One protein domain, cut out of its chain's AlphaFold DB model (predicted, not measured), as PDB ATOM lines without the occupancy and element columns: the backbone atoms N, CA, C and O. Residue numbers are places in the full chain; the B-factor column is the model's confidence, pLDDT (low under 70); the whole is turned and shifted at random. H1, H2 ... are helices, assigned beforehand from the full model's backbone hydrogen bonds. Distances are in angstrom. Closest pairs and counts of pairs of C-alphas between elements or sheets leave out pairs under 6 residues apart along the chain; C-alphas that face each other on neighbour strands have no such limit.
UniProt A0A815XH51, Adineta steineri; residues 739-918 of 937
ATOM      1  N   ASN A 739     170.434 190.258 343.432       88.12
ATOM      2  CA  ASN A 739     171.432 191.255 343.042       88.12
ATOM      3  C   ASN A 739     172.681 191.172 343.942       88.12
ATOM      4  O   ASN A 739     172.657 190.506 344.983       88.12
ATOM      5  N   GLN A 740     173.754 191.883 343.586       90.69
ATOM      6  CA  GLN A 740     175.021 191.902 344.330       90.69
ATOM      7  C   GLN A 740     174.851 192.225 345.825       90.69
ATOM      8  O   GLN A 740     175.457 191.558 346.660       90.69
ATOM      9  N   ASN A 741     173.943 193.146 346.174       92.00
ATOM     10  CA  ASN A 741     173.552 193.437 347.558       92.00
ATOM     11  C   ASN A 741     173.022 192.185 348.281       92.00
ATOM     12  O   ASN A 741     173.502 191.824 349.356       92.00
ATOM     13  N   THR A 742     172.050 191.488 347.685       91.06
ATOM     14  CA  THR A 742     171.441 190.281 348.273       91.06
ATOM     15  C   THR A 742     172.454 189.145 348.409       91.06
ATOM     16  O   THR A 742     172.502 188.489 349.451       91.06
ATOM     17  N   VAL A 743     173.276 188.924 347.378       91.75
ATOM     18  CA  VAL A 743     174.292 187.864 347.368       91.75
ATOM     19  C   VAL A 743     175.395 188.164 348.389       91.75
ATOM     20  O   VAL A 743     175.689 187.308 349.223       91.75
ATOM     21  N   GLY A 744     175.932 189.387 348.410       92.69
ATOM     22  CA  GLY A 744     176.967 189.823 349.354       92.69
ATOM     23  C   GLY A 744     176.537 189.718 350.818       92.69
ATOM     24  O   GLY A 744     177.276 189.176 351.643       92.69
ATOM     25  N   GLN A 745     175.307 190.133 351.141       91.94
ATOM     26  CA  GLN A 745     174.734 190.018 352.492       91.94
ATOM     27  C   GLN A 745     174.618 188.561 352.956       91.94
ATOM     28  O   GLN A 745     175.000 188.231 354.081       91.94
ATOM     29  N   ILE A 746     174.109 187.675 352.093       90.19
ATOM     30  CA  ILE A 746     173.931 186.255 352.422       90.19
ATOM     31  C   ILE A 746     175.290 185.562 352.553       90.19
ATOM     32  O   ILE A 746     175.534 184.895 353.561       90.19
ATOM     33  N   LEU A 747     176.193 185.748 351.585       91.19
ATOM     34  CA  LEU A 747     177.524 185.143 351.615       91.19
ATOM     35  C   LEU A 747     178.345 185.641 352.810       91.19
ATOM     36  O   LEU A 747     178.966 184.819 353.481       91.19
ATOM     37  N   SER A 748     178.292 186.932 353.150       89.19
ATOM     38  CA  SER A 748     178.977 187.476 354.332       89.19
ATOM     39  C   SER A 748     178.397 186.931 355.644       89.19
ATOM     40  O   SER A 748     179.156 186.520 356.523       89.19
ATOM     41  N   SER A 749     177.067 186.845 355.765       86.81
ATOM     42  CA  SER A 749     176.390 186.309 356.960       86.81
ATOM     43  C   SER A 749     176.681 184.819 357.193       86.81
ATOM     44  O   SER A 749     176.981 184.408 358.316       86.81
ATOM     45  N   LEU A 750     176.673 184.009 356.128       87.12
ATOM     46  CA  LEU A 750     177.085 182.602 356.189       87.12
ATOM     47  C   LEU A 750     178.585 182.469 356.487       87.12
ATOM     48  O   LEU A 750     178.976 181.639 357.307       87.12
ATOM     49  N   SER A 751     179.429 183.298 355.866       88.50
ATOM     50  CA  SER A 751     180.883 183.254 356.056       88.50
ATOM     51  C   SER A 751     181.283 183.553 357.493       88.50
ATOM     52  O   SER A 751     182.062 182.788 358.051       88.50
ATOM     53  N   GLN A 752     180.705 184.578 358.127       84.12
ATOM     54  CA  GLN A 752     180.972 184.914 359.532       84.12
ATOM     55  C   GLN A 752     180.647 183.740 360.471       84.12
ATOM     56  O   GLN A 752     181.474 183.367 361.305       84.12
ATOM     57  N   GLN A 753     179.504 183.074 360.274       84.12
ATOM     58  CA  GLN A 753     179.153 181.872 361.037       84.12
ATOM     59  C   GLN A 753     180.127 180.706 360.775       84.12
ATOM     60  O   GLN A 753     180.579 180.062 361.720       84.12
ATOM     61  N   LEU A 754     180.519 180.459 359.519       86.69
ATOM     62  CA  LEU A 754     181.506 179.423 359.174       86.69
ATOM     63  C   LEU A 754     182.910 179.738 359.723       86.69
ATOM     64  O   LEU A 754     183.623 178.829 360.144       86.69
ATOM     65  N   ASN A 755     183.304 181.014 359.749       87.31
ATOM     66  CA  ASN A 755     184.566 181.487 360.322       87.31
ATOM     67  C   ASN A 755     184.594 181.243 361.839       87.31
ATOM     68  O   ASN A 755     185.586 180.708 362.341       87.31
ATOM     69  N   LYS A 756     183.485 181.514 362.546       83.69
ATOM     70  CA  LYS A 756     183.323 181.153 363.965       83.69
ATOM     71  C   LYS A 756     183.408 179.639 364.185       83.69
ATOM     72  O   LYS A 756     184.219 179.196 364.991       83.69
ATOM     73  N   ILE A 757     182.665 178.842 363.412       85.81
ATOM     74  CA  ILE A 757     182.694 177.371 363.510       85.81
ATOM     75  C   ILE A 757     184.113 176.819 363.284       85.81
ATOM     76  O   ILE A 757     184.532 175.906 363.993       85.81
ATOM     77  N   ASN A 758     184.886 177.380 362.347       88.12
ATOM     78  CA  ASN A 758     186.281 176.983 362.140       88.12
ATOM     79  C   ASN A 758     187.186 177.352 363.327       88.12
ATOM     80  O   ASN A 758     188.040 176.552 363.705       88.12
ATOM     81  N   ALA A 759     187.005 178.538 363.919       86.25
ATOM     82  CA  ALA A 759     187.754 178.966 365.100       86.25
ATOM     83  C   ALA A 759     187.448 178.077 366.320       86.25
ATOM     84  O   ALA A 759     188.376 177.603 366.982       86.25
ATOM     85  N   ASP A 760     186.172 177.763 366.554       86.75
ATOM     86  CA  ASP A 760     185.732 176.847 367.610       86.75
ATOM     87  C   ASP A 760     186.280 175.426 367.372       86.75
ATOM     88  O   ASP A 760     186.821 174.800 368.287       86.75
ATOM     89  N   ALA A 761     186.215 174.908 366.140       86.62
ATOM     90  CA  ALA A 761     186.777 173.601 365.785       86.62
ATOM     91  C   ALA A 761     188.307 173.549 365.969       86.62
ATOM     92  O   ALA A 761     188.835 172.550 366.461       86.62
ATOM     93  N   LEU A 762     189.019 174.629 365.633       85.88
ATOM     94  CA  LEU A 762     190.464 174.763 365.836       85.88
ATOM     95  C   LEU A 762     190.833 174.813 367.329       85.88
ATOM     96  O   LEU A 762     191.742 174.099 367.757       85.88
ATOM     97  N   GLY A 763     190.109 175.587 368.144       84.25
ATOM     98  CA  GLY A 763     190.308 175.632 369.598       84.25
ATOM     99  C   GLY A 763     190.036 174.281 370.275       84.25
ATOM    100  O   GLY A 763     190.802 173.840 371.141       84.25
ATOM    101  N   ASN A 764     189.000 173.569 369.826       85.62
ATOM    102  CA  ASN A 764     188.696 172.208 370.273       85.62
ATOM    103  C   ASN A 764     189.771 171.191 369.841       85.62
ATOM    104  O   ASN A 764     190.128 170.312 370.625       85.62
ATOM    105  N   ALA A 765     190.342 171.324 368.640       84.00
ATOM    106  CA  ALA A 765     191.447 170.479 368.182       84.00
ATOM    107  C   ALA A 765     192.727 170.695 369.013       84.00
ATOM    108  O   ALA A 765     193.337 169.729 369.480       84.00
ATOM    109  N   ILE A 766     193.103 171.955 369.264       82.50
ATOM    110  CA  ILE A 766     194.309 172.316 370.029       82.50
ATOM    111  C   ILE A 766     194.196 171.876 371.495       82.50
ATOM    112  O   ILE A 766     195.127 171.282 372.038       82.50
ATOM    113  N   SER A 767     193.039 172.084 372.132       83.56
ATOM    114  CA  SER A 767     192.794 171.612 373.508       83.56
ATOM    115  C   SER A 767     192.767 170.080 373.641       83.56
ATOM    116  O   SER A 767     193.000 169.564 374.732       83.56
ATOM    117  N   ASN A 768     192.581 169.346 372.536       83.56
ATOM    118  CA  ASN A 768     192.722 167.887 372.447       83.56
ATOM    119  C   ASN A 768     194.138 167.415 372.029       83.56
ATOM    120  O   ASN A 768     194.318 166.258 371.646       83.56
ATOM    121  N   GLY A 769     195.153 168.284 372.106       75.94
ATOM    122  CA  GLY A 769     196.556 167.909 371.888       75.94
ATOM    123  C   GLY A 769     196.980 167.794 370.421       75.94
ATOM    124  O   GLY A 769     197.954 167.105 370.120       75.94
ATOM    125  N   ILE A 770     196.268 168.449 369.500       79.00
ATOM    126  CA  ILE A 770     196.676 168.562 368.092       79.00
ATOM    127  C   ILE A 770     197.496 169.848 367.921       79.00
ATOM    128  O   ILE A 770     197.074 170.920 368.353       79.00
ATOM    129  N   SER A 771     198.676 169.762 367.298       76.94
ATOM    130  CA  SER A 771     199.551 170.930 367.140       76.94
ATOM    131  C   SER A 771     198.929 171.973 366.214       76.94
ATOM    132  O   SER A 771     198.639 171.677 365.056       76.94
ATOM    133  N   ALA A 772     198.810 173.219 366.683       72.62
ATOM    134  CA  ALA A 772     198.324 174.339 365.873       72.62
ATOM    135  C   ALA A 772     199.087 174.463 364.536       72.62
ATOM    136  O   ALA A 772     198.475 174.666 363.491       72.62
ATOM    137  N   THR A 773     200.405 174.234 364.564       70.19
ATOM    138  CA  THR A 773     201.317 174.307 363.406       70.19
ATOM    139  C   THR A 773     201.119 173.226 362.338       70.19
ATOM    140  O   THR A 773     201.810 173.279 361.324       70.19
ATOM    141  N   SER A 774     200.232 172.246 362.550       66.81
ATOM    142  CA  SER A 774     199.902 171.210 361.560       66.81
ATOM    143  C   SER A 774     198.456 171.267 361.053       66.81
ATOM    144  O   SER A 774     198.053 170.410 360.267       66.81
ATOM    145  N   ILE A 775     197.646 172.217 361.539       70.69
ATOM    146  CA  ILE A 775     196.226 172.368 361.159       70.69
ATOM    147  C   ILE A 775     195.794 173.817 360.880       70.69
ATOM    148  O   ILE A 775     194.713 174.021 360.334       70.69
ATOM    149  N   SER A 776     196.612 174.818 361.219       66.75
ATOM    150  CA  SER A 776     196.288 176.232 361.020       66.75
ATOM    151  C   SER A 776     197.486 177.034 360.522       66.75
ATOM    152  O   SER A 776     198.596 176.911 361.041       66.75
ATOM    153  N   ILE A 777     197.224 177.914 359.556       63.62
ATOM    154  CA  ILE A 777     198.088 179.049 359.236       63.62
ATOM    155  C   ILE A 777     197.224 180.297 359.281       63.62
ATOM    156  O   ILE A 777     196.366 180.524 358.426       63.62
ATOM    157  N   SER A 778     197.485 181.089 360.308       56.53
ATOM    158  CA  SER A 778     196.961 182.428 360.498       56.53
ATOM    159  C   SER A 778     197.160 183.322 359.267       56.53
ATOM    160  O   SER A 778     198.296 183.439 358.800       56.53
ATOM    161  N   PRO A 779     196.121 184.042 358.807       53.72
ATOM    162  CA  PRO A 779     196.305 185.283 358.059       53.72
ATOM    163  C   PRO A 779     197.146 186.294 358.855       53.72
ATOM    164  O   PRO A 779     197.213 186.224 360.095       53.72
ATOM    165  N   LEU A 780     197.743 187.267 358.155       38.41
ATOM    166  CA  LEU A 780     198.407 188.414 358.788       38.41
ATOM    167  C   LEU A 780     197.477 189.062 359.833       38.41
ATOM    168  O   LEU A 780     196.287 189.244 359.591       38.41
ATOM    169  N   GLY A 781     198.030 189.388 361.006       40.84
ATOM    170  CA  GLY A 781     197.299 190.015 362.116       40.84
ATOM    171  C   GLY A 781     196.711 189.064 363.171       40.84
ATOM    172  O   GLY A 781     196.232 189.538 364.199       40.84
ATOM    173  N   SER A 782     196.769 187.739 362.990       49.69
ATOM    174  CA  SER A 782     196.276 186.797 364.017       49.69
ATOM    175  C   SER A 782     197.283 186.596 365.162       49.69
ATOM    176  O   SER A 782     198.486 186.490 364.924       49.69
ATOM    177  N   GLN A 783     196.801 186.458 366.402       44.66
ATOM    178  CA  GLN A 783     197.656 186.187 367.570       44.66
ATOM    179  C   GLN A 783     198.313 184.792 367.527       44.66
ATOM    180  O   GLN A 783     197.782 183.839 366.954       44.66
ATOM    181  N   THR A 784     199.471 184.657 368.181       46.66
ATOM    182  CA  THR A 784     200.209 183.390 368.303       46.66
ATOM    183  C   THR A 784     199.489 182.400 369.221       46.66
ATOM    184  O   THR A 784     199.311 182.671 370.409       46.66
ATOM    185  N   LEU A 785     199.121 181.231 368.692       53.84
ATOM    186  CA  LEU A 785     198.439 180.178 369.450       53.84
ATOM    187  C   LEU A 785     199.375 179.511 370.486       53.84
ATOM    188  O   LEU A 785     200.537 179.244 370.171       53.84
ATOM    189  N   PRO A 786     198.893 179.212 371.710       49.12
ATOM    190  CA  PRO A 786     199.718 178.650 372.777       49.12
ATOM    191  C   PRO A 786     200.059 177.171 372.543       49.12
ATOM    192  O   PRO A 786     199.217 176.374 372.129       49.12
ATOM    193  N   VAL A 787     201.289 176.781 372.887       51.53
ATOM    194  CA  VAL A 787     201.739 175.381 372.848       51.53
ATOM    195  C   VAL A 787     201.310 174.670 374.133       51.53
ATOM    196  O   VAL A 787     201.810 174.979 375.214       51.53
ATOM    197  N   LEU A 788     200.403 173.697 374.017       53.59
ATOM    198  CA  LEU A 788     199.911 172.887 375.135       53.59
ATOM    199  C   LEU A 788     200.415 171.441 375.037       53.59
ATOM    200  O   LEU A 788     200.180 170.751 374.048       53.59
ATOM    201  N   THR A 789     201.070 170.951 376.092       54.94
ATOM    202  CA  THR A 789     201.542 169.560 376.192       54.94
ATOM    203  C   THR A 789     200.423 168.627 376.665       54.94
ATOM    204  O   THR A 789     200.422 168.163 377.807       54.94
ATOM    205  N   VAL A 790     199.451 168.376 375.788       60.47
ATOM    206  CA  VAL A 790     198.325 167.444 375.992       60.47
ATOM    207  C   VAL A 790     198.583 166.163 375.178       60.47
ATOM    208  O   VAL A 790     199.094 166.266 374.062       60.47
ATOM    209  N   PRO A 791     198.278 164.953 375.690       63.75
ATOM    210  CA  PRO A 791     198.426 163.720 374.915       63.75
ATOM    211  C   PRO A 791     197.543 163.729 373.657       63.75
ATOM    212  O   PRO A 791     196.355 164.036 373.722       63.75
ATOM    213  N   PHE A 792     198.138 163.358 372.523       72.31
ATOM    214  CA  PHE A 792     197.516 163.379 371.199       72.31
ATOM    215  C   PHE A 792     196.258 162.495 371.109       72.31
ATOM    216  O   PHE A 792     196.318 161.287 371.349       72.31
ATOM    217  N   ASN A 793     195.131 163.092 370.711       80.56
ATOM    218  CA  ASN A 793     193.844 162.415 370.558       80.56
ATOM    219  C   ASN A 793     193.509 162.152 369.073       80.56
ATOM    220  O   ASN A 793     192.973 163.009 368.368       80.56
ATOM    221  N   GLU A 794     193.782 160.932 368.602       81.19
ATOM    222  CA  GLU A 794     193.529 160.493 367.218       81.19
ATOM    223  C   GLU A 794     192.036 160.545 366.821       81.19
ATOM    224  O   GLU A 794     191.697 160.846 365.672       81.19
ATOM    225  N   SER A 795     191.130 160.336 367.782       85.12
ATOM    226  CA  SER A 795     189.681 160.456 367.565       85.12
ATOM    227  C   SER A 795     189.276 161.912 367.306       85.12
ATOM    228  O   SER A 795     188.561 162.198 366.344       85.12
ATOM    229  N   ALA A 796     189.815 162.855 368.090       83.00
ATOM    230  CA  ALA A 796     189.596 164.285 367.867       83.00
ATOM    231  C   ALA A 796     190.166 164.756 366.519       83.00
ATOM    232  O   ALA A 796     189.517 165.540 365.831       83.00
ATOM    233  N   LEU A 797     191.329 164.241 366.090       82.94
ATOM    234  CA  LEU A 797     191.879 164.558 364.765       82.94
ATOM    235  C   LEU A 797     190.988 164.026 363.633       82.94
ATOM    236  O   LEU A 797     190.850 164.679 362.598       82.94
ATOM    237  N   THR A 798     190.376 162.857 363.825       86.62
ATOM    238  CA  THR A 798     189.475 162.245 362.839       86.62
ATOM    239  C   THR A 798     188.180 163.049 362.685       86.62
ATOM    240  O   THR A 798     187.780 163.355 361.562       86.62
ATOM    241  N   GLU A 799     187.557 163.467 363.792       88.00
ATOM    242  CA  GLU A 799     186.362 164.321 363.740       88.00
ATOM    243  C   GLU A 799     186.690 165.735 363.224       88.00
ATOM    244  O   GLU A 799     185.946 166.258 362.394       88.00
ATOM    245  N   TYR A 800     187.834 166.317 363.608       88.44
ATOM    246  CA  TYR A 800     188.304 167.599 363.064       88.44
ATOM    247  C   TYR A 800     188.459 167.547 361.536       88.44
ATOM    248  O   TYR A 800     187.919 168.404 360.843       88.44
ATOM    249  N   LYS A 801     189.116 166.512 360.990       87.88
ATOM    250  CA  LYS A 801     189.250 166.306 359.532       87.88
ATOM    251  C   LYS A 801     187.899 166.208 358.823       87.88
ATOM    252  O   LYS A 801     187.699 166.818 357.775       87.88
ATOM    253  N   LYS A 802     186.960 165.460 359.405       88.94
ATOM    254  CA  LYS A 802     185.599 165.295 358.878       88.94
ATOM    255  C   LYS A 802     184.832 166.623 358.839       88.94
ATOM    256  O   LYS A 802     184.155 166.898 357.851       88.94
ATOM    257  N   GLN A 803     184.965 167.458 359.869       87.69
ATOM    258  CA  GLN A 803     184.363 168.794 359.895       87.69
ATOM    259  C   GLN A 803     185.054 169.754 358.916       87.69
ATOM    260  O   GLN A 803     184.370 170.431 358.151       87.69
ATOM    261  N   LEU A 804     186.391 169.760 358.874       89.44
ATOM    262  CA  LEU A 804     187.195 170.586 357.969       89.44
ATOM    263  C   LEU A 804     186.772 170.400 356.503       89.44
ATOM    264  O   LEU A 804     186.439 171.371 355.826       89.44
ATOM    265  N   ASN A 805     186.711 169.147 356.043       89.38
ATOM    266  CA  ASN A 805     186.311 168.815 354.676       89.38
ATOM    267  C   ASN A 805     184.834 169.132 354.389       89.38
ATOM    268  O   ASN A 805     184.506 169.569 353.288       89.38
ATOM    269  N   LEU A 806     183.935 168.971 355.368       88.62
ATOM    270  CA  LEU A 806     182.525 169.335 355.201       88.62
ATOM    271  C   LEU A 806     182.352 170.838 354.939       88.62
ATOM    272  O   LEU A 806     181.654 171.224 353.998       88.62
ATOM    273  N   TYR A 807     182.987 171.685 355.749       88.44
ATOM    274  CA  TYR A 807     182.870 173.135 355.598       88.44
ATOM    275  C   TYR A 807     183.661 173.666 354.393       88.44
ATOM    276  O   TYR A 807     183.198 174.602 353.741       88.44
ATOM    277  N   ALA A 808     184.767 173.015 354.011       89.69
ATOM    278  CA  ALA A 808     185.468 173.300 352.759       89.69
ATOM    279  C   ALA A 808     184.588 173.049 351.520       89.69
ATOM    280  O   ALA A 808     184.480 173.918 350.656       89.69
ATOM    281  N   ASN A 809     183.881 171.913 351.462       87.56
ATOM    282  CA  ASN A 809     182.951 171.604 350.368       87.56
ATOM    283  C   ASN A 809     181.798 172.624 350.286       87.56
ATOM    284  O   ASN A 809     181.413 173.049 349.197       87.56
ATOM    285  N   LEU A 810     181.263 173.046 351.439       87.12
ATOM    286  CA  LEU A 810     180.243 174.097 351.521       87.12
ATOM    287  C   LEU A 810     180.776 175.450 351.019       87.12
ATOM    288  O   LEU A 810     180.071 176.150 350.294       87.12
ATOM    289  N   ARG A 811     182.019 175.815 351.356       89.25
ATOM    290  CA  ARG A 811     182.649 177.049 350.863       89.25
ATOM    291  C   ARG A 811     182.914 177.023 349.370       89.25
ATOM    292  O   ARG A 811     182.676 178.034 348.724       89.25
ATOM    293  N   ASP A 812     183.332 175.889 348.818       87.69
ATOM    294  CA  ASP A 812     183.537 175.749 347.375       87.69
ATOM    295  C   ASP A 812     182.228 175.965 346.596       87.69
ATOM    296  O   ASP A 812     182.195 176.687 345.600       87.69
ATOM    297  N   TYR A 813     181.118 175.438 347.122       87.31
ATOM    298  CA  TYR A 813     179.785 175.689 346.580       87.31
ATOM    299  C   TYR A 813     179.343 177.157 346.735       87.31
ATOM    300  O   TYR A 813     178.910 177.768 345.758       87.31
ATOM    301  N   LEU A 814     179.492 177.757 347.923       89.06
ATOM    302  CA  LEU A 814     179.121 179.161 348.168       89.06
ATOM    303  C   LEU A 814     179.954 180.158 347.344       89.06
ATOM    304  O   LEU A 814     179.413 181.149 346.859       89.06
ATOM    305  N   MET A 815     181.244 179.881 347.135       90.56
ATOM    306  CA  MET A 815     182.147 180.729 346.350       90.56
ATOM    307  C   MET A 815     181.690 180.852 344.888       90.56
ATOM    308  O   MET A 815     181.876 181.906 344.278       90.56
ATOM    309  N   SER A 816     181.043 179.820 344.329       89.31
ATOM    310  CA  SER A 816     180.581 179.823 342.932       89.31
ATOM    311  C   SER A 816     179.628 180.983 342.603       89.31
ATOM    312  O   SER A 816     179.725 181.556 341.518       89.31
ATOM    313  N   PHE A 817     178.800 181.421 343.559       89.31
ATOM    314  CA  PHE A 817     177.861 182.538 343.390       89.31
ATOM    315  C   PHE A 817     178.540 183.915 343.264       89.31
ATOM    316  O   PHE A 817     177.892 184.874 342.857       89.31
ATOM    317  N   THR A 818     179.841 184.033 343.561       90.88
ATOM    318  CA  THR A 818     180.600 185.286 343.368       90.88
ATOM    319  C   THR A 818     181.022 185.526 341.914       90.88
ATOM    320  O   THR A 818     181.310 186.660 341.539       90.88
ATOM    321  N   THR A 819     181.054 184.477 341.083       85.75
ATOM    322  CA  THR A 819     181.569 184.541 339.703       85.75
ATOM    323  C   THR A 819     180.780 185.535 338.849       85.75
ATOM    324  O   THR A 819     181.337 186.518 338.355       85.75
ATOM    325  N   ASN A 820     179.466 185.323 338.766       81.38
ATOM    326  CA  ASN A 820     178.537 186.014 337.871       81.38
ATOM    327  C   ASN A 820     177.940 187.307 338.464       81.38
ATOM    328  O   ASN A 820     176.863 187.732 338.057       81.38
ATOM    329  N   LEU A 821     178.613 187.934 339.431       87.38
ATOM    330  CA  LEU A 821     178.231 189.259 339.923       87.38
ATOM    331  C   LEU A 821     178.774 190.356 338.998       87.38
ATOM    332  O   LEU A 821     179.969 190.368 338.685       87.38
ATOM    333  N   VAL A 822     177.894 191.275 338.590       87.00
ATOM    334  CA  VAL A 822     178.246 192.507 337.862       87.00
ATOM    335  C   VAL A 822     179.209 193.339 338.707       87.00
ATOM    336  O   VAL A 822     179.061 193.402 339.924       87.00
ATOM    337  N   ILE A 823     180.180 193.993 338.069       87.50
ATOM    338  CA  ILE A 823     181.008 195.030 338.692       87.50
ATOM    339  C   ILE A 823     180.603 196.354 338.033       87.50
ATOM    340  O   ILE A 823     180.803 196.503 336.830       87.50
ATOM    341  N   SER A 824     179.953 197.252 338.783       79.81
ATOM    342  CA  SER A 824     179.234 198.419 338.224       79.81
ATOM    343  C   SER A 824     179.681 199.797 338.726       79.81
ATOM    344  O   SER A 824     179.346 200.790 338.098       79.81
ATOM    345  N   THR A 825     180.351 199.876 339.875       84.81
ATOM    346  CA  THR A 825     180.710 201.123 340.585       84.81
ATOM    347  C   THR A 825     181.892 200.864 341.531       84.81
ATOM    348  O   THR A 825     182.223 199.706 341.798       84.81
ATOM    349  N   SER A 826     182.493 201.913 342.099       87.06
ATOM    350  CA  SER A 826     183.420 201.817 343.245       87.06
ATOM    351  C   SER A 826     182.819 200.989 344.392       87.06
ATOM    352  O   SER A 826     183.392 199.986 344.817       87.06
ATOM    353  N   ASP A 827     181.597 201.326 344.796       90.00
ATOM    354  CA  ASP A 827     180.786 200.609 345.785       90.00
ATOM    355  C   ASP A 827     180.577 199.118 345.450       90.00
ATOM    356  O   ASP A 827     180.679 198.247 346.316       90.00
ATOM    357  N   SER A 828     180.343 198.792 344.175       92.25
ATOM    358  CA  SER A 828     180.240 197.409 343.691       92.25
ATOM    359  C   SER A 828     181.539 196.624 343.903       92.25
ATOM    360  O   SER A 828     181.497 195.440 344.261       92.25
ATOM    361  N   ILE A 829     182.689 197.283 343.723       93.44
ATOM    362  CA  ILE A 829     184.013 196.701 343.969       93.44
ATOM    363  C   ILE A 829     184.227 196.505 345.477       93.44
ATOM    364  O   ILE A 829     184.596 195.404 345.890       93.44
ATOM    365  N   ILE A 830     183.940 197.521 346.300       93.25
ATOM    366  CA  ILE A 830     184.077 197.475 347.769       93.25
ATOM    367  C   ILE A 830     183.222 196.343 348.363       93.25
ATOM    368  O   ILE A 830     183.733 195.517 349.129       93.25
ATOM    369  N   LEU A 831     181.946 196.245 347.971       94.50
ATOM    370  CA  LEU A 831     181.013 195.216 348.441       94.50
ATOM    371  C   LEU A 831     181.495 193.795 348.106       94.50
ATOM    372  O   LEU A 831     181.487 192.902 348.965       94.50
ATOM    373  N   GLN A 832     181.918 193.571 346.858       95.56
ATOM    374  CA  GLN A 832     182.372 192.256 346.397       95.56
ATOM    375  C   GLN A 832     183.719 191.871 347.013       95.56
ATOM    376  O   GLN A 832     183.865 190.742 347.486       95.56
ATOM    377  N   ALA A 833     184.672 192.804 347.082       94.50
ATOM    378  CA  ALA A 833     185.962 192.574 347.719       94.50
ATOM    379  C   ALA A 833     185.800 192.260 349.216       94.50
ATOM    380  O   ALA A 833     186.375 191.287 349.700       94.50
ATOM    381  N   SER A 834     184.945 192.995 349.939       92.25
ATOM    382  CA  SER A 834     184.668 192.723 351.355       92.25
ATOM    383  C   SER A 834     183.985 191.362 351.568       92.25
ATOM    384  O   SER A 834     184.372 190.599 352.459       92.25
ATOM    385  N   THR A 835     183.045 190.984 350.692       93.50
ATOM    386  CA  THR A 835     182.423 189.645 350.704       93.50
ATOM    387  C   THR A 835     183.464 188.536 350.477       93.50
ATOM    388  O   THR A 835     183.450 187.515 351.169       93.50
ATOM    389  N   LEU A 836     184.409 188.735 349.551       94.19
ATOM    390  CA  LEU A 836     185.495 187.787 349.274       94.19
ATOM    391  C   LEU A 836     186.503 187.701 350.429       94.19
ATOM    392  O   LEU A 836     186.925 186.595 350.772       94.19
ATOM    393  N   THR A 837     186.822 188.811 351.102       92.06
ATOM    394  CA  THR A 837     187.599 188.814 352.357       92.06
ATOM    395  C   THR A 837     186.949 187.923 353.421       92.06
ATOM    396  O   THR A 837     187.636 187.104 354.035       92.06
ATOM    397  N   GLN A 838     185.626 188.014 353.607       89.50
ATOM    398  CA  GLN A 838     184.889 187.183 354.574       89.50
ATOM    399  C   GLN A 838     184.885 185.695 354.180       89.50
ATOM    400  O   GLN A 838     185.172 184.840 355.022       89.50
ATOM    401  N   LEU A 839     184.607 185.379 352.908       92.44
ATOM    402  CA  LEU A 839     184.607 184.005 352.373       92.44
ATOM    403  C   LEU A 839     185.981 183.325 352.480       92.44
ATOM    404  O   LEU A 839     186.060 182.119 352.722       92.44
ATOM    405  N   THR A 840     187.061 184.088 352.292       93.06
ATOM    406  CA  THR A 840     188.437 183.569 352.276       93.06
ATOM    407  C   THR A 840     189.104 183.505 353.658       93.06
ATOM    408  O   THR A 840     190.145 182.866 353.792       93.06
ATOM    409  N   GLN A 841     188.511 184.111 354.696       89.94
ATOM    410  CA  GLN A 841     189.171 184.368 355.986       89.94
ATOM    411  C   GLN A 841     189.766 183.122 356.671       89.94
ATOM    412  O   GLN A 841     190.887 183.187 357.174       89.94
ATOM    413  N   SER A 842     189.059 181.981 356.705       90.00
ATOM    414  CA  SER A 842     189.655 180.718 357.190       90.00
ATOM    415  C   SER A 842     190.227 179.881 356.046       90.00
ATOM    416  O   SER A 842     189.611 178.950 355.519       90.00
ATOM    417  N   THR A 843     191.459 180.256 355.716       89.19
ATOM    418  CA  THR A 843     192.376 179.711 354.705       89.19
ATOM    419  C   THR A 843     192.460 178.182 354.696       89.19
ATOM    420  O   THR A 843     192.489 177.573 353.632       89.19
ATOM    421  N   ASN A 844     192.413 177.544 355.869       86.25
ATOM    422  CA  ASN A 844     192.483 176.090 356.049       86.25
ATOM    423  C   ASN A 844     191.279 175.309 355.477       86.25
ATOM    424  O   ASN A 844     191.332 174.083 355.437       86.25
ATOM    425  N   GLN A 845     190.211 175.990 355.044       90.69
ATOM    426  CA  GLN A 845     189.046 175.385 354.381       90.69
ATOM    427  C   GLN A 845     188.898 175.790 352.903       90.69
ATOM    428  O   GLN A 845     187.898 175.436 352.279       90.69
ATOM    429  N   LEU A 846     189.831 176.553 352.327       90.75
ATOM    430  CA  LEU A 846     189.750 176.901 350.907       90.75
ATOM    431  C   LEU A 846     190.303 175.756 350.064       90.75
ATOM    432  O   LEU A 846     191.490 175.445 350.123       90.75
ATOM    433  N   THR A 847     189.432 175.150 349.260       89.19
ATOM    434  CA  THR A 847     189.857 174.173 348.254       89.19
ATOM    435  C   THR A 847     190.584 174.882 347.108       89.19
ATOM    436  O   THR A 847     190.418 176.089 346.908       89.19
ATOM    437  N   ARG A 848     191.326 174.137 346.286       83.50
ATOM    438  CA  ARG A 848     191.978 174.640 345.064       83.50
ATOM    439  C   ARG A 848     190.993 175.374 344.150       83.50
ATOM    440  O   ARG A 848     191.327 176.425 343.609       83.50
ATOM    441  N   SER A 849     189.781 174.836 344.000       86.06
ATOM    442  CA  SER A 849     188.691 175.454 343.232       86.06
ATOM    443  C   SER A 849     188.287 176.800 343.840       86.06
ATOM    444  O   SER A 849     188.304 177.822 343.155       86.06
ATOM    445  N   SER A 850     188.047 176.834 345.150       90.62
ATOM    446  CA  SER A 850     187.626 178.039 345.878       90.62
ATOM    447  C   SER A 850     188.697 179.134 345.835       90.62
ATOM    448  O   SER A 850     188.378 180.303 345.630       90.62
ATOM    449  N   ALA A 851     189.969 178.746 345.967       88.06
ATOM    450  CA  ALA A 851     191.129 179.621 345.825       88.06
ATOM    451  C   ALA A 851     191.272 180.170 344.392       88.06
ATOM    452  O   ALA A 851     191.544 181.355 344.218       88.06
ATOM    453  N   THR A 852     191.023 179.343 343.370       86.06
ATOM    454  CA  THR A 852     191.048 179.764 341.956       86.06
ATOM    455  C   THR A 852     189.914 180.746 341.644       86.06
ATOM    456  O   THR A 852     190.157 181.778 341.022       86.06
ATOM    457  N   ILE A 853     188.687 180.480 342.113       88.81
ATOM    458  CA  ILE A 853     187.542 181.390 341.938       88.81
ATOM    459  C   ILE A 853     187.819 182.733 342.626       88.81
ATOM    460  O   ILE A 853     187.684 183.777 341.990       88.81
ATOM    461  N   ALA A 854     188.267 182.711 343.887       91.75
ATOM    462  CA  ALA A 854     188.601 183.926 344.629       91.75
ATOM    463  C   ALA A 854     189.745 184.716 343.964       91.75
ATOM    464  O   ALA A 854     189.609 185.923 343.787       91.75
ATOM    465  N   SER A 855     190.824 184.058 343.515       88.38
ATOM    466  CA  SER A 855     191.920 184.722 342.789       88.38
ATOM    467  C   SER A 855     191.444 185.362 341.488       88.38
ATOM    468  O   SER A 855     191.810 186.497 341.197       88.38
ATOM    469  N   ASN A 856     190.608 184.663 340.713       88.38
ATOM    470  CA  ASN A 856     190.073 185.186 339.457       88.38
ATOM    471  C   ASN A 856     189.153 186.390 339.700       88.38
ATOM    472  O   ASN A 856     189.258 187.384 338.984       88.38
ATOM    473  N   LYS A 857     188.285 186.340 340.720       92.38
ATOM    474  CA  LYS A 857     187.377 187.453 341.030       92.38
ATOM    475  C   LYS A 857     188.118 188.647 341.640       92.38
ATOM    476  O   LYS A 857     187.841 189.774 341.251       92.38
ATOM    477  N   CYS A 858     189.107 188.427 342.508       91.38
ATOM    478  CA  CYS A 858     189.930 189.508 343.060       91.38
ATOM    479  C   CYS A 858     190.859 190.141 341.999       91.38
ATOM    480  O   CYS A 858     191.059 191.352 342.040       91.38
ATOM    481  N   TYR A 859     191.308 189.397 340.975       88.06
ATOM    482  CA  TYR A 859     191.938 189.978 339.776       88.06
ATOM    483  C   TYR A 859     190.955 190.819 338.934       88.06
ATOM    484  O   TYR A 859     191.275 191.947 338.569       88.06
ATOM    485  N   GLN A 860     189.732 190.329 338.674       90.94
ATOM    486  CA  GLN A 860     188.693 191.110 337.975       90.94
ATOM    487  C   GLN A 860     188.354 192.417 338.709       90.94
ATOM    488  O   GLN A 860     188.202 193.459 338.077       90.94
ATOM    489  N   LEU A 861     188.263 192.370 340.042       93.25
ATOM    490  CA  LEU A 861     188.021 193.543 340.882       93.25
ATOM    491  C   LEU A 861     189.200 194.527 340.844       93.25
ATOM    492  O   LEU A 861     188.961 195.725 340.750       93.25
ATOM    493  N   ALA A 862     190.450 194.046 340.835       89.81
ATOM    494  CA  ALA A 862     191.630 194.899 340.650       89.81
ATOM    495  C   ALA A 862     191.646 195.575 339.265       89.81
ATOM    496  O   ALA A 862     191.942 196.762 339.163       89.81
ATOM    497  N   GLN A 863     191.271 194.850 338.206       88.12
ATOM    498  CA  GLN A 863     191.186 195.398 336.850       88.12
ATOM    499  C   GLN A 863     190.070 196.439 336.702       88.12
ATOM    500  O   GLN A 863     190.285 197.485 336.085       88.12
ATOM    501  N   ALA A 864     188.900 196.190 337.294       89.25
ATOM    502  CA  ALA A 864     187.828 197.178 337.353       89.25
ATOM    503  C   ALA A 864     188.270 198.427 338.135       89.25
ATOM    504  O   ALA A 864     188.097 199.537 337.640       89.25
ATOM    505  N   LEU A 865     188.915 198.242 339.294       89.31
ATOM    506  CA  LEU A 865     189.403 199.333 340.140       89.31
ATOM    507  C   LEU A 865     190.434 200.210 339.422       89.31
ATOM    508  O   LEU A 865     190.280 201.426 339.408       89.31
ATOM    509  N   TYR A 866     191.428 199.600 338.768       85.62
ATOM    510  CA  TYR A 866     192.394 200.307 337.922       85.62
ATOM    511  C   TYR A 866     191.682 201.162 336.860       85.62
ATOM    512  O   TYR A 866     191.978 202.345 336.715       85.62
ATOM    513  N   THR A 867     190.669 200.598 336.191       82.75
ATOM    514  CA  THR A 867     189.916 201.272 335.116       82.75
ATOM    515  C   THR A 867     189.121 202.496 335.598       82.75
ATOM    516  O   THR A 867     189.011 203.469 334.854       82.75
ATOM    517  N   VAL A 868     188.579 202.480 336.824       79.81
ATOM    518  CA  VAL A 868     187.790 203.602 337.390       79.81
ATOM    519  C   VAL A 868     188.596 204.544 338.296       79.81
ATOM    520  O   VAL A 868     188.093 205.594 338.699       79.81
ATOM    521  N   SER A 869     189.848 204.202 338.609       77.50
ATOM    522  CA  SER A 869     190.698 204.908 339.581       77.50
ATOM    523  C   SER A 869     190.857 206.411 339.310       77.50
ATOM    524  O   SER A 869     190.790 207.214 340.234       77.50
ATOM    525  N   THR A 870     190.966 206.815 338.042       71.75
ATOM    526  CA  THR A 870     191.144 208.217 337.599       71.75
ATOM    527  C   THR A 870     189.875 209.084 337.681       71.75
ATOM    528  O   THR A 870     189.896 210.272 337.327       71.75
ATOM    529  N   GLN A 871     188.767 208.495 338.141       74.62
ATOM    530  CA  GLN A 871     187.457 209.129 338.333       74.62
ATOM    531  C   GLN A 871     186.892 208.913 339.751       74.62
ATOM    532  O   GLN A 871     185.970 209.624 340.141       74.62
ATOM    533  N   THR A 872     187.448 207.973 340.523       78.75
ATOM    534  CA  THR A 872     186.991 207.587 341.871       78.75
ATOM    535  C   THR A 872     187.741 208.375 342.956       78.75
ATOM    536  O   THR A 872     188.852 208.850 342.717       78.75
ATOM    537  N   SER A 873     187.176 208.503 344.164       79.19
ATOM    538  CA  SER A 873     187.909 209.048 345.315       79.19
ATOM    539  C   SER A 873     189.118 208.175 345.693       79.19
ATOM    540  O   SER A 873     189.125 206.957 345.484       79.19
ATOM    541  N   TYR A 874     190.148 208.777 346.291       81.81
ATOM    542  CA  TYR A 874     191.290 208.013 346.807       81.81
ATOM    543  C   TYR A 874     190.873 207.117 347.979       81.81
ATOM    544  O   TYR A 874     191.355 205.997 348.123       81.81
ATOM    545  N   GLU A 875     189.956 207.609 348.801       83.12
ATOM    546  CA  GLU A 875     189.447 206.971 350.005       83.12
ATOM    547  C   GLU A 875     188.683 205.666 349.678       83.12
ATOM    548  O   GLU A 875     188.891 204.638 350.336       83.12
ATOM    549  N   ASP A 876     187.888 205.659 348.604       84.56
ATOM    550  CA  ASP A 876     187.218 204.460 348.082       84.56
ATOM    551  C   ASP A 876     188.200 203.515 347.385       84.56
ATOM    552  O   ASP A 876     188.126 202.297 347.583       84.56
ATOM    553  N   VAL A 877     189.158 204.047 346.611       86.19
ATOM    554  CA  VAL A 877     190.196 203.230 345.961       86.19
ATOM    555  C   VAL A 877     191.054 202.512 346.999       86.19
ATOM    556  O   VAL A 877     191.240 201.299 346.896       86.19
ATOM    557  N   GLN A 878     191.492 203.209 348.048       86.44
ATOM    558  CA  GLN A 878     192.213 202.629 349.179       86.44
ATOM    559  C   GLN A 878     191.356 201.579 349.906       86.44
ATOM    560  O   GLN A 878     191.857 200.507 350.260       86.44
ATOM    561  N   THR A 879     190.061 201.840 350.109       86.75
ATOM    562  CA  THR A 879     189.138 200.886 350.748       86.75
ATOM    563  C   THR A 879     188.982 199.610 349.915       86.75
ATOM    564  O   THR A 879     189.095 198.501 350.450       86.75
ATOM    565  N   ALA A 880     188.793 199.739 348.601       90.75
ATOM    566  CA  ALA A 880     188.708 198.620 347.669       90.75
ATOM    567  C   ALA A 880     190.031 197.837 347.587       90.75
ATOM    568  O   ALA A 880     190.032 196.613 347.751       90.75
ATOM    569  N   ALA A 881     191.160 198.529 347.404       89.88
ATOM    570  CA  ALA A 881     192.489 197.931 347.294       89.88
ATOM    571  C   ALA A 881     192.852 197.110 348.540       89.88
ATOM    572  O   ALA A 881     193.259 195.956 348.407       89.88
ATOM    573  N   ASN A 882     192.605 197.635 349.748       89.12
ATOM    574  CA  ASN A 882     192.837 196.908 351.003       89.12
ATOM    575  C   ASN A 882     192.020 195.605 351.100       89.12
ATOM    576  O   ASN A 882     192.538 194.577 351.541       89.12
ATOM    577  N   GLN A 883     190.756 195.607 350.660       91.00
ATOM    578  CA  GLN A 883     189.929 194.393 350.656       91.00
ATOM    579  C   GLN A 883     190.417 193.373 349.611       91.00
ATOM    580  O   GLN A 883     190.523 192.181 349.908       91.00
ATOM    581  N   ILE A 884     190.791 193.823 348.408       92.06
ATOM    582  CA  ILE A 884     191.354 192.952 347.360       92.06
ATOM    583  C   ILE A 884     192.713 192.377 347.810       92.06
ATOM    584  O   ILE A 884     192.991 191.193 347.587       92.06
ATOM    585  N   ALA A 885     193.537 193.160 348.511       88.38
ATOM    586  CA  ALA A 885     194.798 192.715 349.104       88.38
ATOM    587  C   ALA A 885     194.571 191.643 350.180       88.38
ATOM    588  O   ALA A 885     195.231 190.600 350.159       88.38
ATOM    589  N   GLN A 886     193.590 191.833 351.069       88.81
ATOM    590  CA  GLN A 886     193.258 190.842 352.096       88.81
ATOM    591  C   GLN A 886     192.708 189.540 351.488       88.81
ATOM    592  O   GLN A 886     193.149 188.462 351.891       88.81
ATOM    593  N   CYS A 887     191.830 189.617 350.478       91.94
ATOM    594  CA  CYS A 887     191.411 188.462 349.669       91.94
ATOM    595  C   CYS A 887     192.625 187.689 349.122       91.94
ATOM    596  O   CYS A 887     192.759 186.480 349.327       91.94
ATOM    597  N   THR A 888     193.541 188.401 348.464       88.56
ATOM    598  CA  THR A 888     194.714 187.819 347.794       88.56
ATOM    599  C   THR A 888     195.682 187.182 348.795       88.56
ATOM    600  O   THR A 888     196.167 186.070 348.576       88.56
ATOM    601  N   SER A 889     195.892 187.831 349.943       87.94
ATOM    602  CA  SER A 889     196.692 187.327 351.068       87.94
ATOM    603  C   SER A 889     196.102 186.049 351.680       87.94
ATOM    604  O   SER A 889     196.825 185.074 351.916       87.94
ATOM    605  N   ASN A 890     194.776 185.995 351.862       89.88
ATOM    606  CA  ASN A 890     194.076 184.798 352.334       89.88
ATOM    607  C   ASN A 890     194.231 183.628 351.340       89.88
ATOM    608  O   ASN A 890     194.567 182.511 351.744       89.88
ATOM    609  N   VAL A 891     194.041 183.882 350.039       88.88
ATOM    610  CA  VAL A 891     194.189 182.881 348.965       88.88
ATOM    611  C   VAL A 891     195.619 182.336 348.898       88.88
ATOM    612  O   VAL A 891     195.812 181.118 348.922       88.88
ATOM    613  N   LEU A 892     196.629 183.211 348.897       85.19
ATOM    614  CA  LEU A 892     198.039 182.813 348.898       85.19
ATOM    615  C   LEU A 892     198.392 181.975 350.139       85.19
ATOM    616  O   LEU A 892     199.082 180.960 350.030       85.19
ATOM    617  N   THR A 893     197.875 182.356 351.310       83.69
ATOM    618  CA  THR A 893     198.065 181.615 352.568       83.69
ATOM    619  C   THR A 893     197.465 180.207 352.497       83.69
ATOM    620  O   THR A 893     198.106 179.246 352.929       83.69
ATOM    621  N   ALA A 894     196.272 180.062 351.909       85.94
ATOM    622  CA  ALA A 894     195.611 178.770 351.732       85.94
ATOM    623  C   ALA A 894     196.368 177.828 350.781       85.94
ATOM    624  O   ALA A 894     196.482 176.640 351.067       85.94
ATOM    625  N   ILE A 895     196.931 178.348 349.685       82.25
ATOM    626  CA  ILE A 895     197.707 177.556 348.711       82.25
ATOM    627  C   ILE A 895     199.065 177.142 349.292       82.25
ATOM    628  O   ILE A 895     199.492 175.996 349.161       82.25
ATOM    629  N   ASN A 896     199.747 178.071 349.962       79.25
ATOM    630  CA  ASN A 896     201.090 177.850 350.495       79.25
ATOM    631  C   ASN A 896     201.103 176.857 351.676       79.25
ATOM    632  O   ASN A 896     202.105 176.186 351.922       79.25
ATOM    633  N   GLY A 897     199.992 176.726 352.409       75.81
ATOM    634  CA  GLY A 897     199.913 175.870 353.593       75.81
ATOM    635  C   GLY A 897     200.102 174.372 353.339       75.81
ATOM    636  O   GLY A 897     201.000 173.780 353.952       75.81
ATOM    637  N   PRO A 898     199.331 173.751 352.426       76.75
ATOM    638  CA  PRO A 898     199.514 172.353 352.054       76.75
ATOM    639  C   PRO A 898     200.858 172.114 351.357       76.75
ATOM    640  O   PRO A 898     201.522 171.121 351.647       76.75
ATOM    641  N   LEU A 899     201.308 173.052 350.507       75.38
ATOM    642  CA  LEU A 899     202.603 172.969 349.814       75.38
ATOM    643  C   LEU A 899     203.795 172.933 350.784       75.38
ATOM    644  O   LEU A 899     204.769 172.228 350.532       75.38
ATOM    645  N   GLN A 900     203.714 173.646 351.912       75.50
ATOM    646  CA  GLN A 900     204.736 173.620 352.966       75.50
ATOM    647  C   GLN A 900     204.484 172.554 354.052       75.50
ATOM    648  O   GLN A 900     205.196 172.536 355.056       75.50
ATOM    649  N   GLY A 901     203.474 171.685 353.896       68.50
ATOM    650  CA  GLY A 901     203.121 170.652 354.881       68.50
ATOM    651  C   GLY A 901     202.630 171.196 356.232       68.50
ATOM    652  O   GLY A 901     202.700 170.494 357.240       68.50
ATOM    653  N   ARG A 902     202.169 172.453 356.266       69.50
ATOM    654  CA  ARG A 902     201.733 173.183 357.475       69.50
ATOM    655  C   ARG A 902     200.224 173.088 357.728       69.50
ATOM    656  O   ARG A 902     199.772 173.283 358.853       69.50
ATOM    657  N   THR A 903     199.445 172.765 356.699       76.44
ATOM    658  CA  THR A 903     198.030 172.385 356.812       76.44
ATOM    659  C   THR A 903     197.779 171.054 356.116       76.44
ATOM    660  O   THR A 903     198.581 170.576 355.314       76.44
ATOM    661  N   LEU A 904     196.643 170.439 356.438       79.00
ATOM    662  CA  LEU A 904     196.186 169.210 355.802       79.00
ATOM    663  C   LEU A 904     195.738 169.483 354.356       79.00
ATOM    664  O   LEU A 904     195.106 170.501 354.083       79.00
ATOM    665  N   ILE A 905     196.025 168.546 353.449       82.12
ATOM    666  CA  ILE A 905     195.402 168.506 352.120       82.12
ATOM    667  C   ILE A 905     193.933 168.103 352.305       82.12
ATOM    668  O   ILE A 905     193.649 167.139 353.017       82.12
ATOM    669  N   LEU A 906     193.020 168.836 351.668       87.12
ATOM    670  CA  LEU A 906     191.581 168.580 351.722       87.12
ATOM    671  C   LEU A 906     191.206 167.367 350.854       87.12
ATOM    672  O   LEU A 906     191.736 167.183 349.754       87.12
ATOM    673  N   ASP A 907     190.257 166.559 351.324       85.94
ATOM    674  CA  ASP A 907     189.826 165.308 350.685       85.94
ATOM    675  C   ASP A 907     189.301 165.558 349.263       85.94
ATOM    676  O   ASP A 907     189.541 164.755 348.361       85.94
ATOM    677  N   LEU A 908     188.626 166.694 349.042       81.69
ATOM    678  CA  LEU A 908     188.101 167.066 347.729       81.69
ATOM    679  C   LEU A 908     189.229 167.330 346.725       81.69
ATOM    680  O   LEU A 908     189.187 166.804 345.615       81.69
ATOM    681  N   ASP A 909     190.272 168.066 347.110       84.31
ATOM    682  CA  ASP A 909     191.408 168.333 346.220       84.31
ATOM    683  C   ASP A 909     192.310 167.109 346.050       84.31
ATOM    684  O   ASP A 909     192.797 166.862 344.949       84.31
ATOM    685  N   SER A 910     192.443 166.279 347.089       83.00
ATOM    686  CA  SER A 910     193.041 164.946 346.976       83.00
ATOM    687  C   SER A 910     192.284 164.085 345.956       83.00
ATOM    688  O   SER A 910     192.900 163.480 345.081       83.00
ATOM    689  N   SER A 911     190.945 164.080 345.982       81.62
ATOM    690  CA  SER A 911     190.144 163.337 344.999       81.62
ATOM    691  C   SER A 911     190.314 163.886 343.575       81.62
ATOM    692  O   SER A 911     190.571 163.106 342.660       81.62
ATOM    693  N   ARG A 912     190.296 165.217 343.403       81.44
ATOM    694  CA  ARG A 912     190.518 165.917 342.122       81.44
ATOM    695  C   ARG A 912     191.920 165.691 341.548       81.44
ATOM    696  O   ARG A 912     192.079 165.658 340.334       81.44
ATOM    697  N   ALA A 913     192.933 165.537 342.400       73.62
ATOM    698  CA  ALA A 913     194.300 165.225 341.981       73.62
ATOM    699  C   ALA A 913     194.483 163.750 341.571       73.62
ATOM    700  O   ALA A 913     195.386 163.444 340.798       73.62
ATOM    701  N   ASN A 914     193.634 162.845 342.073       70.00
ATOM    702  CA  ASN A 914     193.665 161.416 341.748       70.00
ATOM    703  C   ASN A 914     192.684 161.014 340.625       70.00
ATOM    704  O   ASN A 914     192.740 159.883 340.142       70.00
ATOM    705  N   THR A 915     191.793 161.907 340.180       65.38
ATOM    706  CA  THR A 915     190.988 161.696 338.968       65.38
ATOM    707  C   THR A 915     191.816 161.943 337.711       65.38
ATOM    708  O   THR A 915     192.268 163.059 337.470       65.38
ATOM    709  N   ILE A 916     191.968 160.902 336.887       53.31
ATOM    710  CA  ILE A 916     192.577 160.986 335.553       53.31
ATOM    711  C   ILE A 916     191.762 161.978 334.688       53.31
ATOM    712  O   ILE A 916     190.529 161.880 334.692       53.31
ATOM    713  N   PRO A 917     192.395 162.919 333.954       52.09
ATOM    714  CA  PRO A 917     191.691 163.822 333.039       52.09
ATOM    715  C   PRO A 917     190.880 163.064 331.980       52.09
ATOM    716  O   PRO A 917     191.314 162.017 331.506       52.09
ATOM    717  N   GLN A 918     189.726 163.598 331.556       48.53
ATOM    718  CA  GLN A 918     188.916 162.941 330.515       48.53
ATOM    719  C   GLN A 918     189.616 162.896 329.148       48.53
ATOM    720  O   GLN A 918     189.345 161.989 328.368       48.53
TER     721      GLN A 918
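Overview. This is residues 739 to 918 of the 937 residues of a protein of Adineta steineri (UniProt A0A815XH51). H3, H4 and H5 pack into a three-helix bundle, and the hairpin H1 and H2 overlaps one end of it and reaches past it, giving five helices up and down, each running against the one before. Short H6 meets the side of H2 near its own first residue, Asp 907, and stands about perpendicular to H2, and residues 913 to 918 stick out. The 180 printed residues hold six named helices, H1 to H6, and no named strand: all helix, compact, radius of gyration of the C-alphas 17.5 A, spans 59 by 44 by 29 A.

Along the chain. H1, residues 740 to 767, starts at C-alpha 740 (175.021, 191.902, 344.330) and measures 39.7 A. H2 is 794 to 816, 33.6 A; H3 826 to 840; H4 848 to 868; H5 874 to 899, 36.9 A; H6 907 to 914, ending at C-alpha 914 (193.665, 161.416, 341.748).

Arrangement. H1 touches H3 with residues 740 to 752 alone, closest C-alphas Ser 751 and Leu 839, 5.3 A. H3 touches H5 at a shallow tilt of 24 degrees, closest C-alphas Thr 837 and Cys 887, 4.7 A. Every O i to N i+4 pair is within hydrogen-bond range in H1, H3, H4 and H6; H2 has 18 of 19, H5 20 of 22.

Size, cuts and confidence. The printed part has no cut. The H1 to H2 link is long, 26 residues; pLDDT is under 70 at 774, 776 to 791, 901 to 902 and 915 to 918.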